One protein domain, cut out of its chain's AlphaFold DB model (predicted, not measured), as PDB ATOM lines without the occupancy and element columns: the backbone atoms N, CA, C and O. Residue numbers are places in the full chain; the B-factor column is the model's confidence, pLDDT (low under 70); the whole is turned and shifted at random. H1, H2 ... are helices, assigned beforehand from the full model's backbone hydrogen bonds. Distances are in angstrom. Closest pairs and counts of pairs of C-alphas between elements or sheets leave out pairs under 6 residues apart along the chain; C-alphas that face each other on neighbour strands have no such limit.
ATOM      1  N   THR A  20      13.917  12.540  97.349       87.06
ATOM      2  CA  THR A  20      13.234  12.781  98.625       87.06
ATOM      3  C   THR A  20      11.771  13.109  98.359       87.06
ATOM      4  O   THR A  20      11.428  13.526  97.257       87.06
ATOM      5  N   LEU A  21      10.892  12.857  99.332       83.12
ATOM      6  CA  LEU A  21       9.445  13.108  99.214       83.12
ATOM      7  C   LEU A  21       8.789  12.486  97.956       83.12
ATOM      8  O   LEU A  21       7.775  12.975  97.480       83.12
ATOM      9  N   GLY A  22       9.371  11.414  97.402       86.00
ATOM     10  CA  GLY A  22       8.903  10.774  96.163       86.00
ATOM     11  C   GLY A  22       9.375  11.435  94.858       86.00
ATOM     12  O   GLY A  22       9.173  10.857  93.792       86.00
ATOM     13  N   CYS A  23      10.064  12.574  94.921       88.44
ATOM     14  CA  CYS A  23      10.547  13.321  93.758       88.44
ATOM     15  C   CYS A  23      12.016  13.015  93.438       88.44
ATOM     16  O   CYS A  23      12.781  12.589  94.308       88.44
ATOM     17  N   ARG A  24      12.408  13.228  92.175       92.19
ATOM     18  CA  ARG A  24      13.810  13.233  91.726       92.19
ATOM     19  C   ARG A  24      14.309  14.671  91.677       92.19
ATOM     20  O   ARG A  24      13.563  15.539  91.243       92.19
ATOM     21  N   PHE A  25      15.553  14.867  92.080       90.56
ATOM     22  CA  PHE A  25      16.207  16.167  92.151       90.56
ATOM     23  C   PHE A  25      17.581  16.113  91.491       90.56
ATOM     24  O   PHE A  25      18.147  15.031  91.307       90.56
ATOM     25  N   THR A  26      18.130  17.282  91.180       93.50
ATOM     26  CA  THR A  26      19.578  17.436  91.026       93.50
ATOM     27  C   THR A  26      20.269  17.304  92.390       93.50
ATOM     28  O   THR A  26      19.623  17.287  93.443       93.50
ATOM     29  N   GLU A  27      21.596  17.184  92.401       92.62
ATOM     30  CA  GLU A  27      22.347  17.152  93.661       92.62
ATOM     31  C   GLU A  27      22.149  18.430  94.487       92.62
ATOM     32  O   GLU A  27      21.894  18.353  95.689       92.62
ATOM     33  N   GLU A  28      22.214  19.590  93.836       93.94
ATOM     34  CA  GLU A  28      22.081  20.902  94.474       93.94
ATOM     35  C   GLU A  28      20.701  21.079  95.114       93.94
ATOM     36  O   GLU A  28      20.591  21.407  96.299       93.94
ATOM     37  N   GLU A  29      19.639  20.772  94.363       94.06
ATOM     38  CA  GLU A  29      18.262  20.802  94.860       94.06
ATOM     39  C   GLU A  29      18.078  19.848  96.045       94.06
ATOM     40  O   GLU A  29      17.454  20.191  97.052       94.06
ATOM     41  N   TYR A  30      18.646  18.646  95.954       94.81
ATOM     42  CA  TYR A  30      18.538  17.647  97.005       94.81
ATOM     43  C   TYR A  30      19.204  18.097  98.308       94.81
ATOM     44  O   TYR A  30      18.623  17.928  99.385       94.81
ATOM     45  N   LEU A  31      20.398  18.688  98.224       94.50
ATOM     46  CA  LEU A  31      21.110  19.230  99.383       94.50
ATOM     47  C   LEU A  31      20.332  20.384 100.024       94.50
ATOM     48  O   LEU A  31      20.149  20.387 101.245       94.50
ATOM     49  N   LEU A  32      19.798  21.300  99.213       95.31
ATOM     50  CA  LEU A  32      18.971  22.412  99.685       95.31
ATOM     51  C   LEU A  32      17.718  21.914 100.425       95.31
ATOM     52  O   LEU A  32      17.403  22.381 101.528       95.31
ATOM     53  N   VAL A  33      17.009  20.940  99.845       92.06
ATOM     54  CA  VAL A  33      15.811  20.349 100.457       92.06
ATOM     55  C   VAL A  33      16.169  19.635 101.759       92.06
ATOM     56  O   VAL A  33      15.468  19.802 102.758       92.06
ATOM     57  N   LEU A  34      17.267  18.874 101.793       91.56
ATOM     58  CA  LEU A  34      17.723  18.201 103.010       91.56
ATOM     59  C   LEU A  34      18.043  19.184 104.138       91.56
ATOM     60  O   LEU A  34      17.620  18.965 105.277       91.56
ATOM     61  N   GLU A  35      18.772  20.262 103.844       94.25
ATOM     62  CA  GLU A  35      19.116  21.266 104.849       94.25
ATOM     63  C   GLU A  35      17.858  21.953 105.398       94.25
ATOM     64  O   GLU A  35      17.688  22.096 106.616       94.25
ATOM     65  N   SER A  36      16.933  22.296 104.504       91.94
ATOM     66  CA  SER A  36      15.646  22.900 104.848       91.94
ATOM     67  C   SER A  36      14.811  21.973 105.733       91.94
ATOM     68  O   SER A  36      14.340  22.380 106.798       91.94
ATOM     69  N   LEU A  37      14.694  20.693 105.366       90.56
ATOM     70  CA  LEU A  37      13.980  19.689 106.159       90.56
ATOM     71  C   LEU A  37      14.614  19.485 107.537       90.56
ATOM     72  O   LEU A  37      13.893  19.298 108.515       90.56
ATOM     73  N   LYS A  38      15.945  19.555 107.652       91.69
ATOM     74  CA  LYS A  38      16.642  19.445 108.942       91.69
ATOM     75  C   LYS A  38      16.277  20.598 109.880       91.69
ATOM     76  O   LYS A  38      16.053  20.354 111.067       91.69
ATOM     77  N   LYS A  39      16.190  21.830 109.365       92.81
ATOM     78  CA  LYS A  39      15.740  23.006 110.132       92.81
ATOM     79  C   LYS A  39      14.280  22.842 110.561       92.81
ATOM     80  O   LYS A  39      13.983  22.927 111.748       92.81
ATOM     81  N   LEU A  40      13.402  22.472 109.628       91.00
ATOM     82  CA  LEU A  40      11.978  22.249 109.897       91.00
ATOM     83  C   LEU A  40      11.742  21.108 110.900       91.00
ATOM     84  O   LEU A  40      10.857  21.191 111.744       91.00
ATOM     85  N   LYS A  41      12.555  20.050 110.881       91.12
ATOM     86  CA  LYS A  41      12.432  18.949 111.845       91.12
ATOM     87  C   LYS A  41      12.767  19.370 113.275       91.12
ATOM     88  O   LYS A  41      12.162  18.828 114.194       91.12
ATOM     89  N   LYS A  42      13.666  20.343 113.473       92.12
ATOM     90  CA  LYS A  42      13.920  20.924 114.804       92.12
ATOM     91  C   LYS A  42      12.707  21.690 115.338       92.12
ATOM     92  O   LYS A  42      12.450  21.637 116.531       92.12
ATOM     93  N   GLU A  43      11.971  22.367 114.461       91.56
ATOM     94  CA  GLU A  43      10.795  23.171 114.820       91.56
ATOM     95  C   GLU A  43       9.541  22.304 115.033       91.56
ATOM     96  O   GLU A  43       8.836  22.443 116.027       91.56
ATOM     97  N   TYR A  44       9.271  21.371 114.116       91.19
ATOM     98  CA  TYR A  44       8.005  20.628 114.067       91.19
ATOM     99  C   TYR A  44       8.092  19.194 114.613       91.19
ATOM    100  O   TYR A  44       7.063  18.564 114.862       91.19
ATOM    101  N   GLY A  45       9.296  18.641 114.778       90.44
ATOM    102  CA  GLY A  45       9.554  17.309 115.342       90.44
ATOM    103  C   GLY A  45       9.266  16.120 114.412       90.44
ATOM    104  O   GLY A  45       9.998  15.130 114.447       90.44
ATOM    105  N   SER A  46       8.247  16.192 113.547       89.12
ATOM    106  CA  SER A  46       7.878  15.102 112.628       89.12
ATOM    107  C   SER A  46       7.607  15.572 111.199       89.12
ATOM    108  O   SER A  46       7.100  16.669 110.971       89.12
ATOM    109  N   ASN A  47       7.892  14.706 110.220       85.38
ATOM    110  CA  ASN A  47       7.694  15.010 108.798       85.38
ATOM    111  C   ASN A  47       6.227  15.337 108.466       85.38
ATOM    112  O   ASN A  47       5.971  16.260 107.700       85.38
ATOM    113  N   ASN A  48       5.263  14.649 109.089       90.62
ATOM    114  CA  ASN A  48       3.835  14.911 108.867       90.62
ATOM    115  C   ASN A  48       3.444  16.328 109.307       90.62
ATOM    116  O   ASN A  48       2.725  17.019 108.588       90.62
ATOM    117  N   LYS A  49       3.958  16.791 110.457       93.38
ATOM    118  CA  LYS A  49       3.725  18.161 110.939       93.38
ATOM    119  C   LYS A  49       4.364  19.202 110.020       93.38
ATOM    120  O   LYS A  49       3.765  20.253 109.809       93.38
ATOM    121  N   ILE A  50       5.539  18.908 109.460       92.25
ATOM    122  CA  ILE A  50       6.197  19.776 108.474       92.25
ATOM    123  C   ILE A  50       5.316  19.916 107.231       92.25
ATOM    124  O   ILE A  50       4.959  21.032 106.867       92.25
ATOM    125  N   ILE A  51       4.925  18.795 106.616       90.69
ATOM    126  CA  ILE A  51       4.108  18.786 105.394       90.69
ATOM    127  C   ILE A  51       2.796  19.545 105.625       90.69
ATOM    128  O   ILE A  51       2.472  20.451 104.864       90.69
ATOM    129  N   PHE A  52       2.085  19.249 106.715       93.06
ATOM    130  CA  PHE A  52       0.830  19.923 107.051       93.06
ATOM    131  C   PHE A  52       0.982  21.447 107.193       93.06
ATOM    132  O   PHE A  52       0.169  22.202 106.665       93.06
ATOM    133  N   ASN A  53       2.039  21.921 107.864       92.56
ATOM    134  CA  ASN A  53       2.284  23.358 108.009       92.56
ATOM    135  C   ASN A  53       2.722  24.024 106.701       92.56
ATOM    136  O   ASN A  53       2.325  25.161 106.445       92.56
ATOM    137  N   LEU A  54       3.496  23.333 105.861       90.81
ATOM    138  CA  LEU A  54       3.839  23.826 104.526       90.81
ATOM    139  C   LEU A  54       2.581  24.013 103.670       90.81
ATOM    140  O   LEU A  54       2.426  25.069 103.061       90.81
ATOM    141  N   PHE A  55       1.647  23.056 103.697       92.06
ATOM    142  CA  PHE A  55       0.363  23.184 103.000       92.06
ATOM    143  C   PHE A  55      -0.477  24.351 103.526       92.06
ATOM    144  O   PHE A  55      -0.972  25.135 102.725       92.06
ATOM    145  N   LYS A  56      -0.575  24.540 104.850       93.12
ATOM    146  CA  LYS A  56      -1.271  25.706 105.428       93.12
ATOM    147  C   LYS A  56      -0.680  27.038 104.969       93.12
ATOM    148  O   LYS A  56      -1.414  27.967 104.644       93.12
ATOM    149  N   ARG A  57       0.654  27.145 104.962       91.06
ATOM    150  CA  ARG A  57       1.348  28.353 104.491       91.06
ATOM    151  C   ARG A  57       1.077  28.595 103.009       91.06
ATOM    152  O   ARG A  57       0.809  29.729 102.638       91.06
ATOM    153  N   TYR A  58       1.113  27.541 102.198       91.94
ATOM    154  CA  TYR A  58       0.835  27.625 100.767       91.94
ATOM    155  C   TYR A  58      -0.621  28.014 100.468       91.94
ATOM    156  O   TYR A  58      -0.871  28.873  99.631       91.94
ATOM    157  N   GLU A  59      -1.592  27.451 101.188       91.94
ATOM    158  CA  GLU A  59      -3.002  27.836 101.047       91.94
ATOM    159  C   GLU A  59      -3.208  29.322 101.374       91.94
ATOM    160  O   GLU A  59      -3.887  30.041 100.640       91.94
ATOM    161  N   LYS A  60      -2.583  29.805 102.454       91.81
ATOM    162  CA  LYS A  60      -2.653  31.215 102.844       91.81
ATOM    163  C   LYS A  60      -2.085  32.131 101.757       91.81
ATOM    164  O   LYS A  60      -2.726  33.120 101.413       91.81
ATOM    165  N   THR A  61      -0.920  31.802 101.196       91.06
ATOM    166  CA  THR A  61      -0.303  32.624 100.143       91.06
ATOM    167  C   THR A  61      -1.096  32.613  98.839       91.06
ATOM    168  O   THR A  61      -1.080  33.618  98.132       91.06
ATOM    169  N   LEU A  62      -1.799  31.523  98.517       88.69
ATOM    170  CA  LEU A  62      -2.730  31.488  97.386       88.69
ATOM    171  C   LEU A  62      -3.916  32.434  97.611       88.69
ATOM    172  O   LEU A  62      -4.138  33.324  96.797       88.69
ATOM    173  N   ARG A  63      -4.599  32.335  98.759       84.19
ATOM    174  CA  ARG A  63      -5.738  33.214  99.087       84.19
ATOM    175  C   ARG A  63      -5.357  34.699  99.110       84.19
ATOM    176  O   ARG A  63      -6.139  35.552  98.706       84.19
ATOM    177  N   GLU A  64      -4.155  35.026  99.584       85.44
ATOM    178  CA  GLU A  64      -3.637  36.402  99.583       85.44
ATOM    179  C   GLU A  64      -3.309  36.933  98.180       85.44
ATOM    180  O   GLU A  64      -3.327  38.147  97.982       85.44
ATOM    181  N   LYS A  65      -2.994  36.055  97.219       77.31
ATOM    182  CA  LYS A  65      -2.829  36.441  95.812       77.31
ATOM    183  C   LYS A  65      -4.176  36.698  95.146       77.31
ATOM    184  O   LYS A  65      -4.294  37.698  94.449       77.31
ATOM    185  N   ASP A  66      -5.168  35.855  95.414       72.12
ATOM    186  CA  ASP A  66      -6.506  35.992  94.830       72.12
ATOM    187  C   ASP A  66      -7.207  37.275  95.301       72.12
ATOM    188  O   ASP A  66      -7.821  37.966  94.504       72.12
ATOM    189  N   ASN A  67      -7.040  37.664  96.572       66.00
ATOM    190  CA  ASN A  67      -7.603  38.912  97.117       66.00
ATOM    191  C   ASN A  67      -6.893  40.198  96.640       66.00
ATOM    192  O   ASN A  67      -7.286  41.294  97.038       66.00
ATOM    193  N   LYS A  68      -5.798  40.079  95.877       63.00
ATOM    194  CA  LYS A  68      -5.037  41.209  95.317       63.00
ATOM    195  C   LYS A  68      -5.259  41.400  93.810       63.00
ATOM    196  O   LYS A  68      -4.717  42.367  93.274       63.00
TER     197      LYS A  68
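Overview. This is residues 20 to 68 of the 69 residues of an uncharacterized protein of Fusobacterium ulcerans (UniProt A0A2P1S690). Going from residue 20, you meet a short non-helical stretch, residues 20 to 26, folded back beside the beginning of H1, and then two long helices, H1 and H2, that meet near their ends as an L. The far part of H2, residues 55 to 66, sticks out as an arm, with residues 67 and 68 beyond it. The printed part has 49 residues with two named helices, H1 then H2, and no named strand; its class is all helix. It is loose, with a radius of gyration of the C-alphas of 13.1 A, and spans 37 by 26 by 17 A.

Arrangement. Look first at H1, residues 27 to 44, and then at H2, residues 47 to 66, joined to it by a tight link of 2 residues. They touch only at the corner by this link, through residues 40 to 44 of H1 and 47 to 50 of H2 alone. The closest C-alphas of the two are those of Tyr 44 and Ile 50, 5.9 A apart. Their lines stand about perpendicular, at 79 degrees, and their centres are 17.0 A apart. In H1 and H2 every O i to N i+4 pair is within hydrogen-bond range.

Along the chain. Find C-alpha 27 at (22.347, 17.152, 93.661); from there H1 runs 25.2 A to C-alpha 44 at (8.005, 20.628, 114.067). Then find C-alpha 47 at (7.694, 15.010, 108.798), where H2 begins; it runs 28.9 A to C-alpha 66 at (-6.506, 35.992, 94.830).

Size, cuts and confidence. The two C-alphas farthest apart are those of Glu 27 and Asn 67, at 37.2 A. Residues 55 to 68, of which 55 to 66 belong to H2, stand free; without them the body spans 26 by 17 by 12 A. The printed part has no cut. In the B-factor column the mean pLDDT of the printed part is 89.3, and residues 67 to 68 are under 70.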